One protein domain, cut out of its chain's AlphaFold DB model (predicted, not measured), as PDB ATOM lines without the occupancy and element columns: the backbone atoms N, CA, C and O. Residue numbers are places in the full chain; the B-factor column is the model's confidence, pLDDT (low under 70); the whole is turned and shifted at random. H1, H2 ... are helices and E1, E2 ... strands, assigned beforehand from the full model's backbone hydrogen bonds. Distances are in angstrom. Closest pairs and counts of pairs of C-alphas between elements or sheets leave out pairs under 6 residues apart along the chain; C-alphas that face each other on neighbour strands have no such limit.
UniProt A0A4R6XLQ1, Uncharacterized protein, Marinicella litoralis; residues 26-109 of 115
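AT A GLANCE: This is residues 26 to 109 of the 115 residues of an uncharacterized protein of Marinicella litoralis (UniProt A0A4R6XLQ1). A narrow ribbon of two antiparallel strands, the hairpin E1 and E2, has the long helix H1 packed over one face, while the shorter helix H2 meets the first residues of H1 and runs opposite ways to it. The last printed stretch folds back to E2, where its residues 107 to 108 form a short antiparallel pairing with residues 41 to 42, and the tip of the ribbon, residues 32 to 37, sticks out. The printed part has 84 residues, with two named strands and two named helices in the order E1, E2, H1, H2, and its class is mixed, helices and strands. It is compact, with a radius of gyration of the C-alphas of 13.6 A, and elongated, spanning 43 by 25 by 22 A.

IN THESE COORDINATES: E1 is residues 26 to 32, beginning at C-alpha 26 (302.341, 165.994, 178.311). E2 is residues 37 to 44, 22.9 A long from first to last C-alpha. H1 is residues 55 to 72, 25.9 A long. H2 is residues 85 to 96, 17.7 A long, ending at C-alpha 96 (290.320, 160.521, 164.134).

HOW THE PARTS SIT: E1 and E2 are antiparallel at 157 degrees, with N 28 and O 41 at 2.9 A and N 30 and O 39 at 2.8 A within hydrogen-bond range. The closest C-alphas of E2 and H1 are those of Cys 42 and Cys 59, 6.0 A apart; for E1 and H1 they are those of Val 27 and Cys 59, 6.4 A apart. H1 and H2 form a helical hairpin at a shallow tilt of 27 degrees, opposite ways. They touch through residues 55 to 56 and 88 to 92 alone, with the C-alphas of Val 56 and Gln 92 closest at 5.9 A. H2 is apart from E1 and E2. Every O i to N i+4 pair is within hydrogen-bond range in H1, and 7 of 8 are in H2.

THE WHOLE: The two C-alphas farthest apart are those of Gly 74 and Asp 100, at 43.6 A. The printed part has no cut. The link from H1 to H2 is long, with 12 residues. Mean pLDDT of the printed part is 85.0, and residues 32 to 37 are under 70.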
ATOM      1  N   ASP A  26     301.324 166.157 177.288       91.06
ATOM      2  CA  ASP A  26     302.341 165.994 178.311       91.06
ATOM      3  C   ASP A  26     302.638 164.503 178.467       91.06
ATOM      4  O   ASP A  26     301.716 163.686 178.545       91.06
ATOM      5  N   VAL A  27     303.925 164.148 178.490       91.31
ATOM      6  CA  VAL A  27     304.368 162.774 178.735       91.31
ATOM      7  C   VAL A  27     305.132 162.714 180.046       91.31
ATOM      8  O   VAL A  27     306.150 163.381 180.219       91.31
ATOM      9  N   LYS A  28     304.655 161.867 180.955       88.75
ATOM     10  CA  LYS A  28     305.193 161.691 182.308       88.75
ATOM     11  C   LYS A  28     305.738 160.283 182.481       88.75
ATOM     12  O   LYS A  28     305.176 159.336 181.933       88.75
ATOM     13  N   ILE A  29     306.797 160.149 183.276       84.31
ATOM     14  CA  ILE A  29     307.310 158.857 183.739       84.31
ATOM     15  C   ILE A  29     306.800 158.632 185.166       84.31
ATOM     16  O   ILE A  29     307.038 159.450 186.051       84.31
ATOM     17  N   ASN A  30     306.091 157.530 185.386       79.94
ATOM     18  CA  ASN A  30     305.618 157.120 186.702       79.94
ATOM     19  C   ASN A  30     306.331 155.822 187.072       79.94
ATOM     20  O   ASN A  30     306.243 154.844 186.334       79.94
ATOM     21  N   HIS A  31     307.040 155.812 188.197       75.00
ATOM     22  CA  HIS A  31     307.676 154.608 188.723       75.00
ATOM     23  C   HIS A  31     306.804 154.024 189.838       75.00
ATOM     24  O   HIS A  31     306.492 154.716 190.805       75.00
ATOM     25  N   ASP A  32     306.401 152.768 189.687       67.38
ATOM     26  CA  ASP A  32     305.747 151.985 190.726       67.38
ATOM     27  C   ASP A  32     306.812 151.155 191.451       67.38
ATOM     28  O   ASP A  32     307.237 150.099 190.974       67.38
ATOM     29  N   GLU A  33     307.239 151.651 192.614       64.06
ATOM     30  CA  GLU A  33     308.235 150.989 193.463       64.06
ATOM     31  C   GLU A  33     307.765 149.618 193.968       64.06
ATOM     32  O   GLU A  33     308.590 148.730 194.177       64.06
ATOM     33  N   ALA A  34     306.454 149.411 194.149       62.84
ATOM     34  CA  ALA A  34     305.916 148.169 194.703       62.84
ATOM     35  C   ALA A  34     305.948 147.021 193.686       62.84
ATOM     36  O   ALA A  34     306.152 145.868 194.062       62.84
ATOM     37  N   ASN A  35     305.776 147.340 192.401       65.62
ATOM     38  CA  ASN A  35     305.766 146.357 191.317       65.62
ATOM     39  C   ASN A  35     307.040 146.379 190.456       65.62
ATOM     40  O   ASN A  35     307.149 145.593 189.515       65.62
ATOM     41  N   GLY A  36     307.993 147.274 190.748       67.38
ATOM     42  CA  GLY A  36     309.211 147.466 189.952       67.38
ATOM     43  C   GLY A  36     308.925 147.899 188.510       67.38
ATOM     44  O   GLY A  36     309.752 147.711 187.621       67.38
ATOM     45  N   GLN A  37     307.733 148.438 188.257       69.69
ATOM     46  CA  GLN A  37     307.289 148.815 186.923       69.69
ATOM     47  C   GLN A  37     307.468 150.305 186.722       69.69
ATOM     48  O   GLN A  37     307.362 151.111 187.639       69.69
ATOM     49  N   THR A  38     307.744 150.702 185.489       75.88
ATOM     50  CA  THR A  38     307.694 152.112 185.115       75.88
ATOM     51  C   THR A  38     306.755 152.267 183.962       75.88
ATOM     52  O   THR A  38     306.776 151.474 183.036       75.88
ATOM     53  N   ILE A  39     305.905 153.272 184.037       83.44
ATOM     54  CA  ILE A  39     304.836 153.494 183.086       83.44
ATOM     55  C   ILE A  39     305.003 154.909 182.564       83.44
ATOM     56  O   ILE A  39     305.044 155.871 183.334       83.44
ATOM     57  N   LEU A  40     305.096 155.045 181.247       89.31
ATOM     58  CA  LEU A  40     304.921 156.332 180.599       89.31
ATOM     59  C   LEU A  40     303.432 156.602 180.441       89.31
ATOM     60  O   LEU A  40     302.662 155.727 180.048       89.31
ATOM     61  N   THR A  41     303.030 157.831 180.723       91.31
ATOM     62  CA  THR A  41     301.658 158.296 180.524       91.31
ATOM     63  C   THR A  41     301.685 159.499 179.595       91.31
ATOM     64  O   THR A  41     302.423 160.434 179.874       91.31
ATOM     65  N   CYS A  42     300.906 159.472 178.513       92.00
ATOM     66  CA  CYS A  42     300.662 160.616 177.636       92.00
ATOM     67  C   CYS A  42     299.237 161.132 177.854       92.00
ATOM     68  O   CYS A  42     298.288 160.356 177.741       92.00
ATOM     69  N   GLU A  43     299.079 162.418 178.150       91.56
ATOM     70  CA  GLU A  43     297.783 163.062 178.405       91.56
ATOM     71  C   GLU A  43     297.690 164.365 177.600       91.56
ATOM     72  O   GLU A  43     298.714 165.038 177.433       91.56
ATOM     73  N   PRO A  44     296.504 164.770 177.113       89.19
ATOM     74  CA  PRO A  44     296.339 166.086 176.519       89.19
ATOM     75  C   PRO A  44     296.599 167.191 177.537       89.19
ATOM     76  O   PRO A  44     296.256 167.080 178.719       89.19
ATOM     77  N   LYS A  45     297.115 168.324 177.065       85.44
ATOM     78  CA  LYS A  45     297.086 169.556 177.859       85.44
ATOM     79  C   LYS A  45     295.627 170.014 178.008       85.44
ATOM     80  O   LYS A  45     294.845 169.913 177.071       85.44
ATOM     81  N   GLN A  46     295.249 170.552 179.170       71.62
ATOM     82  CA  GLN A  46     293.854 170.879 179.546       71.62
ATOM     83  C   GLN A  46     293.122 171.919 178.655       71.62
ATOM     84  O   GLN A  46     292.025 172.345 178.996       71.62
ATOM     85  N   LYS A  47     293.702 172.362 177.534       71.12
ATOM     86  CA  LYS A  47     293.174 173.428 176.665       71.12
ATOM     87  C   LYS A  47     292.977 172.996 175.205       71.12
ATOM     88  O   LYS A  47     293.150 173.817 174.312       71.12
ATOM     89  N   ILE A  48     292.677 171.725 174.941       77.12
ATOM     90  CA  ILE A  48     292.642 171.203 173.567       77.12
ATOM     91  C   ILE A  48     291.234 170.751 173.219       77.12
ATOM     92  O   ILE A  48     290.675 169.890 173.890       77.12
ATOM     93  N   GLU A  49     290.687 171.341 172.161       79.75
ATOM     94  CA  GLU A  49     289.365 170.995 171.632       79.75
ATOM     95  C   GLU A  49     289.423 169.753 170.739       79.75
ATOM     96  O   GLU A  49     288.517 168.931 170.791       79.75
ATOM     97  N   ASN A  50     290.509 169.596 169.972       80.94
ATOM     98  CA  ASN A  50     290.734 168.472 169.064       80.94
ATOM     99  C   ASN A  50     292.202 168.036 169.095       80.94
ATOM    100  O   ASN A  50     293.109 168.871 169.033       80.94
ATOM    101  N   MET A  51     292.445 166.728 169.153       85.62
ATOM    102  CA  MET A  51     293.806 166.200 169.074       85.62
ATOM    103  C   MET A  51     294.337 166.296 167.640       85.62
ATOM    104  O   MET A  51     293.611 165.970 166.701       85.62
ATOM    105  N   PRO A  52     295.598 166.711 167.435       86.44
ATOM    106  CA  PRO A  52     296.171 166.747 166.097       86.44
ATOM    107  C   PRO A  52     296.343 165.328 165.556       86.44
ATOM    108  O   PRO A  52     296.598 164.388 166.309       86.44
ATOM    109  N   GLU A  53     296.317 165.185 164.231       86.38
ATOM    110  CA  GLU A  53     296.385 163.887 163.547       86.38
ATOM    111  C   GLU A  53     297.625 163.055 163.919       86.38
ATOM    112  O   GLU A  53     297.615 161.846 163.758       86.38
ATOM    113  N   GLN A  54     298.690 163.662 164.444       89.19
ATOM    114  CA  GLN A  54     299.937 162.972 164.801       89.19
ATOM    115  C   GLN A  54     300.242 162.986 166.304       89.19
ATOM    116  O   GLN A  54     301.393 162.808 166.706       89.19
ATOM    117  N   TRP A  55     299.251 163.208 167.166       89.44
ATOM    118  CA  TRP A  55     299.491 163.352 168.605       89.44
ATOM    119  C   TRP A  55     300.173 162.137 169.252       89.44
ATOM    120  O   TRP A  55     301.012 162.306 170.135       89.44
ATOM    121  N   VAL A  56     299.901 160.916 168.779       92.56
ATOM    122  CA  VAL A  56     300.560 159.704 169.295       92.56
ATOM    123  C   VAL A  56     302.020 159.634 168.858       92.56
ATOM    124  O   VAL A  56     302.874 159.184 169.624       92.56
ATOM    125  N   LYS A  57     302.340 160.111 167.650       92.12
ATOM    126  CA  LYS A  57     303.731 160.252 167.202       92.12
ATOM    127  C   LYS A  57     304.489 161.204 168.126       92.12
ATOM    128  O   LYS A  57     305.580 160.857 168.568       92.12
ATOM    129  N   ILE A  58     303.870 162.324 168.503       92.19
ATOM    130  CA  ILE A  58     304.430 163.272 169.477       92.19
ATOM    131  C   ILE A  58     304.635 162.589 170.840       92.19
ATOM    132  O   ILE A  58     305.727 162.670 171.400       92.19
ATOM    133  N   CYS A  59     303.641 161.846 171.350       92.81
ATOM    134  CA  CYS A  59     303.793 161.068 172.586       92.81
ATOM    135  C   CYS A  59     305.004 160.117 172.513       92.81
ATOM    136  O   CYS A  59     305.811 160.067 173.441       92.81
ATOM    137  N   ASN A  60     305.149 159.365 171.415       93.12
ATOM    138  CA  ASN A  60     306.251 158.419 171.229       93.12
ATOM    139  C   ASN A  60     307.615 159.121 171.165       93.12
ATOM    140  O   ASN A  60     308.557 158.641 171.788       93.12
ATOM    141  N   GLU A  61     307.730 160.253 170.468       92.25
ATOM    142  CA  GLU A  61     308.972 161.036 170.383       92.25
ATOM    143  C   GLU A  61     309.407 161.574 171.754       92.25
ATOM    144  O   GLU A  61     310.567 161.425 172.147       92.25
ATOM    145  N   ILE A  62     308.470 162.133 172.526       92.19
ATOM    146  CA  ILE A  62     308.756 162.619 173.883       92.19
ATOM    147  C   ILE A  62     309.102 161.439 174.798       92.19
ATOM    148  O   ILE A  62     310.100 161.488 175.516       92.19
ATOM    149  N   GLY A  63     308.332 160.350 174.739       90.94
ATOM    150  CA  GLY A  63     308.594 159.128 175.500       90.94
ATOM    151  C   GLY A  63     309.978 158.541 175.216       90.94
ATOM    152  O   GLY A  63     310.697 158.176 176.142       90.94
ATOM    153  N   GLN A  64     310.402 158.509 173.951       91.06
ATOM    154  CA  GLN A  64     311.751 158.090 173.572       91.06
ATOM    155  C   GLN A  64     312.819 158.979 174.208       91.06
ATOM    156  O   GLN A  64     313.785 158.458 174.765       91.06
ATOM    157  N   ALA A  65     312.654 160.303 174.144       89.56
ATOM    158  CA  ALA A  65     313.599 161.242 174.740       89.56
ATOM    159  C   ALA A  65     313.701 161.048 176.264       89.56
ATOM    160  O   ALA A  65     314.807 161.024 176.805       89.56
ATOM    161  N   LEU A  66     312.568 160.822 176.940       87.81
ATOM    162  CA  LEU A  66     312.518 160.503 178.369       87.81
ATOM    163  C   LEU A  66     313.285 159.217 178.698       87.81
ATOM    164  O   LEU A  66     314.104 159.203 179.616       87.81
ATOM    165  N   LEU A  67     313.065 158.143 177.932       86.38
ATOM    166  CA  LEU A  67     313.769 156.872 178.127       86.38
ATOM    167  C   LEU A  67     315.270 156.997 177.831       86.38
ATOM    168  O   LEU A  67     316.092 156.444 178.560       86.38
ATOM    169  N   GLN A  68     315.656 157.743 176.795       88.62
ATOM    170  CA  GLN A  68     317.066 158.002 176.495       88.62
ATOM    171  C   GLN A  68     317.756 158.750 177.635       88.62
ATOM    172  O   GLN A  68     318.868 158.389 178.018       88.62
ATOM    173  N   GLU A  69     317.101 159.762 178.198       86.81
ATOM    174  CA  GLU A  69     317.636 160.524 179.320       86.81
ATOM    175  C   GLU A  69     317.722 159.673 180.591       86.81
ATOM    176  O   GLU A  69     318.751 159.668 181.265       86.81
ATOM    177  N   ALA A  70     316.703 158.862 180.885       82.81
ATOM    178  CA  ALA A  70     316.756 157.904 181.986       82.81
ATOM    179  C   ALA A  70     317.950 156.942 181.837       82.81
ATOM    180  O   ALA A  70     318.698 156.734 182.794       82.81
ATOM    181  N   LYS A  71     318.191 156.422 180.623       84.50
ATOM    182  CA  LYS A  71     319.343 155.561 180.326       84.50
ATOM    183  C   LYS A  71     320.682 156.272 180.522       84.50
ATOM    184  O   LYS A  71     321.592 155.691 181.110       84.50
ATOM    185  N   LYS A  72     320.811 157.521 180.058       87.44
ATOM    186  CA  LYS A  72     322.018 158.345 180.271       87.44
ATOM    187  C   LYS A  72     322.305 158.567 181.755       87.44
ATOM    188  O   LYS A  72     323.462 158.530 182.155       87.44
ATOM    189  N   ASN A  73     321.261 158.711 182.568       84.31
ATOM    190  CA  ASN A  73     321.349 158.852 184.022       84.31
ATOM    191  C   ASN A  73     321.473 157.505 184.768       84.31
ATOM    192  O   ASN A  73     321.205 157.424 185.968       84.31
ATOM    193  N   GLY A  74     321.862 156.431 184.072       81.88
ATOM    194  CA  GLY A  74     322.171 155.134 184.676       81.88
ATOM    195  C   GLY A  74     320.954 154.292 185.058       81.88
ATOM    196  O   GLY A  74     321.109 153.293 185.758       81.88
ATOM    197  N   LYS A  75     319.740 154.656 184.619       80.62
ATOM    198  CA  LYS A  75     318.560 153.796 184.783       80.62
ATOM    199  C   LYS A  75     318.594 152.686 183.739       80.62
ATOM    200  O   LYS A  75     318.832 152.931 182.557       80.62
ATOM    201  N   ASN A  76     318.312 151.461 184.155       76.88
ATOM    202  CA  ASN A  76     318.278 150.315 183.256       76.88
ATOM    203  C   ASN A  76     316.879 150.175 182.631       76.88
ATOM    204  O   ASN A  76     316.041 149.372 183.033       76.88
ATOM    205  N   VAL A  77     316.646 151.047 181.649       77.12
ATOM    206  CA  VAL A  77     315.452 151.108 180.801       77.12
ATOM    207  C   VAL A  77     315.709 150.450 179.449       77.12
ATOM    208  O   VAL A  77     316.758 150.645 178.825       77.12
ATOM    209  N   SER A  78     314.702 149.744 178.941       80.25
ATOM    210  CA  SER A  78     314.677 149.332 177.536       80.25
ATOM    211  C   SER A  78     314.293 150.521 176.655       80.25
ATOM    212  O   SER A  78     313.274 151.169 176.883       80.25
ATOM    213  N   LEU A  79     315.109 150.817 175.641       83.56
ATOM    214  CA  LEU A  79     314.757 151.817 174.633       83.56
ATOM    215  C   LEU A  79     313.845 151.172 173.589       83.56
ATOM    216  O   LEU A  79     314.151 150.096 173.081       83.56
ATOM    217  N   THR A  80     312.757 151.851 173.243       85.81
ATOM    218  CA  THR A  80     311.816 151.433 172.200       85.81
ATOM    219  C   THR A  80     311.447 152.631 171.338       85.81
ATOM    220  O   THR A  80     311.321 153.743 171.848       85.81
ATOM    221  N   ALA A  81     311.273 152.405 170.036       85.19
ATOM    222  CA  ALA A  81     310.811 153.435 169.107       85.19
ATOM    223  C   ALA A  81     309.322 153.780 169.310       85.19
ATOM    224  O   ALA A  81     308.867 154.854 168.933       85.19
ATOM    225  N   GLU A  82     308.547 152.905 169.941       90.25
ATOM    226  CA  GLU A  82     307.132 153.161 170.211       90.25
ATOM    227  C   GLU A  82     306.826 152.867 171.678       90.25
ATOM    228  O   GLU A  82     306.285 151.804 171.992       90.25
ATOM    229  N   PRO A  83     307.164 153.788 172.599       90.69
ATOM    230  CA  PRO A  83     306.875 153.612 174.019       90.69
ATOM    231  C   PRO A  83     305.399 153.329 174.326       90.69
ATOM    232  O   PRO A  83     305.097 152.632 175.289       90.69
ATOM    233  N   PHE A  84     304.474 153.812 173.490       92.38
ATOM    234  CA  PHE A  84     303.037 153.559 173.640       92.38
ATOM    235  C   PHE A  84     302.523 152.358 172.826       92.38
ATOM    236  O   PHE A  84     301.380 151.937 173.008       92.38
ATOM    237  N   GLY A  85     303.358 151.769 171.963       90.75
ATOM    238  CA  GLY A  85     303.095 150.518 171.248       90.75
ATOM    239  C   GLY A  85     301.709 150.414 170.597       90.75
ATOM    240  O   GLY A  85     301.218 151.343 169.951       90.75
ATOM    241  N   MET A  86     301.064 149.252 170.762       88.81
ATOM    242  CA  MET A  86     299.724 148.993 170.215       88.81
ATOM    243  C   MET A  86     298.648 149.913 170.801       88.81
ATOM    244  O   MET A  86     297.774 150.343 170.056       88.81
ATOM    245  N   GLY A  87     298.726 150.245 172.095       87.19
ATOM    246  CA  GLY A  87     297.778 151.164 172.733       87.19
ATOM    247  C   GLY A  87     297.819 152.553 172.097       87.19
ATOM    248  O   GLY A  87     296.777 153.123 171.789       87.19
ATOM    249  N   GLY A  88     299.024 153.045 171.798       90.81
ATOM    250  CA  GLY A  88     299.226 154.280 171.050       90.81
ATOM    251  C   GLY A  88     298.640 154.207 169.644       90.81
ATOM    252  O   GLY A  88     297.849 155.064 169.271       90.81
ATOM    253  N   ARG A  89     298.969 153.171 168.866       90.56
ATOM    254  CA  ARG A  89     298.420 153.012 167.507       90.56
ATOM    255  C   ARG A  89     296.892 152.971 167.489       90.56
ATOM    256  O   ARG A  89     296.278 153.623 166.656       90.56
ATOM    257  N   PHE A  90     296.290 152.249 168.428       89.50
ATOM    258  CA  PHE A  90     294.838 152.172 168.541       89.50
ATOM    259  C   PHE A  90     294.219 153.527 168.902       89.50
ATOM    260  O   PHE A  90     293.249 153.948 168.277       89.50
ATOM    261  N   ALA A  91     294.820 154.248 169.853       89.56
ATOM    262  CA  ALA A  91     294.392 155.597 170.209       89.56
ATOM    263  C   ALA A  91     294.527 156.579 169.033       89.56
ATOM    264  O   ALA A  91     293.657 157.426 168.854       89.56
ATOM    265  N   GLN A  92     295.568 156.434 168.206       89.69
ATOM    266  CA  GLN A  92     295.773 157.242 167.004       89.69
ATOM    267  C   GLN A  92     294.633 157.052 166.002       89.69
ATOM    268  O   GLN A  92     294.059 158.042 165.552       89.69
ATOM    269  N   THR A  93     294.284 155.801 165.689       88.31
ATOM    270  CA  THR A  93     293.164 155.486 164.793       88.31
ATOM    271  C   THR A  93     291.850 156.002 165.367       88.31
ATOM    272  O   THR A  93     291.169 156.776 164.711       88.31
ATOM    273  N   LEU A  94     291.525 155.654 166.616       86.06
ATOM    274  CA  LEU A  94     290.243 156.041 167.205       86.06
ATOM    275  C   LEU A  94     290.072 157.550 167.331       86.06
ATOM    276  O   LEU A  94     288.968 158.044 167.150       86.06
ATOM    277  N   SER A  95     291.143 158.286 167.638       85.69
ATOM    278  CA  SER A  95     291.060 159.736 167.830       85.69
ATOM    279  C   SER A  95     290.603 160.505 166.590       85.69
ATOM    280  O   SER A  95     290.100 161.611 166.737       85.69
ATOM    281  N   GLN A  96     290.758 159.923 165.398       83.44
ATOM    282  CA  GLN A  96     290.320 160.521 164.134       83.44
ATOM    283  C   GLN A  96     288.812 160.354 163.900       83.44
ATOM    284  O   GLN A  96     288.227 161.129 163.150       83.44
ATOM    285  N   ASP A  97     288.192 159.383 164.574       87.62
ATOM    286  CA  ASP A  97     286.777 159.029 164.427       87.62
ATOM    287  C   ASP A  97     285.914 159.537 165.599       87.62
ATOM    288  O   ASP A  97     284.718 159.240 165.678       87.62
ATOM    289  N   LEU A  98     286.507 160.264 166.553       84.31
ATOM    290  CA  LEU A  98     285.778 160.790 167.707       84.31
ATOM    291  C   LEU A  98     284.864 161.962 167.305       84.31
ATOM    292  O   LEU A  98     285.233 162.758 166.443       84.31
ATOM    293  N   PRO A  99     283.690 162.112 167.949       86.44
ATOM    294  CA  PRO A  99     282.850 163.293 167.769       86.44
ATOM    295  C   PRO A  99     283.571 164.585 168.173       86.44
ATOM    296  O   PRO A  99     284.408 164.571 169.079       86.44
ATOM    297  N   ASP A 100     283.167 165.709 167.579       82.12
ATOM    298  CA  ASP A 100     283.689 167.034 167.932       82.12
ATOM    299  C   ASP A 100     283.618 167.293 169.446       82.12
ATOM    300  O   ASP A 100     282.603 167.040 170.105       82.12
ATOM    301  N   GLY A 101     284.713 167.814 170.005       80.00
ATOM    302  CA  GLY A 101     284.836 168.104 171.435       80.00
ATOM    303  C   GLY A 101     285.092 166.879 172.322       80.00
ATOM    304  O   GLY A 101     285.222 167.030 173.539       80.00
ATOM    305  N   VAL A 102     285.194 165.672 171.753       84.94
ATOM    306  CA  VAL A 102     285.623 164.470 172.478       84.94
ATOM    307  C   VAL A 102     287.113 164.247 172.247       84.94
ATOM    308  O   VAL A 102     287.547 163.886 171.158       84.94
ATOM    309  N   VAL A 103     287.904 164.400 173.309       85.50
ATOM    310  CA  VAL A 103     289.355 164.187 173.269       85.50
ATOM    311  C   VAL A 103     289.769 162.959 174.091       85.50
ATOM    312  O   VAL A 103     289.281 162.774 175.212       85.50
ATOM    313  N   PRO A 104     290.683 162.109 173.582       86.00
ATOM    314  CA  PRO A 104     291.298 161.045 174.372       86.00
ATOM    315  C   PRO A 104     291.960 161.627 175.617       86.00
ATOM    316  O   PRO A 104     292.736 162.560 175.501       86.00
ATOM    317  N   THR A 105     291.706 161.080 176.803       88.44
ATOM    318  CA  THR A 105     292.209 161.680 178.053       88.44
ATOM    319  C   THR A 105     293.578 161.161 178.477       88.44
ATOM    320  O   THR A 105     294.281 161.845 179.218       88.44
ATOM    321  N   LYS A 106     293.959 159.953 178.039       89.38
ATOM    322  CA  LYS A 106     295.205 159.299 178.452       89.38
ATOM    323  C   LYS A 106     295.578 158.115 177.557       89.38
ATOM    324  O   LYS A 106     294.718 157.307 177.217       89.38
ATOM    325  N   ILE A 107     296.874 157.949 177.288       90.88
ATOM    326  CA  ILE A 107     297.491 156.687 176.850       90.88
ATOM    327  C   ILE A 107     298.555 156.301 177.876       90.88
ATOM    328  O   ILE A 107     299.344 157.139 178.304       90.88
ATOM    329  N   THR A 108     298.618 155.026 178.240       89.62
ATOM    330  CA  THR A 108     299.712 154.464 179.038       89.62
ATOM    331  C   THR A 108     300.568 153.543 178.179       89.62
ATOM    332  O   THR A 108     300.042 152.820 177.330       89.62
ATOM    333  N   SER A 109     301.884 153.552 178.384       87.94
ATOM    334  CA  SER A 109     302.780 152.570 177.768       87.94
ATOM    335  C   SER A 109     302.399 151.149 178.180       87.94
ATOM    336  O   SER A 109     302.051 150.924 179.340       87.94
TER     337      SER A 109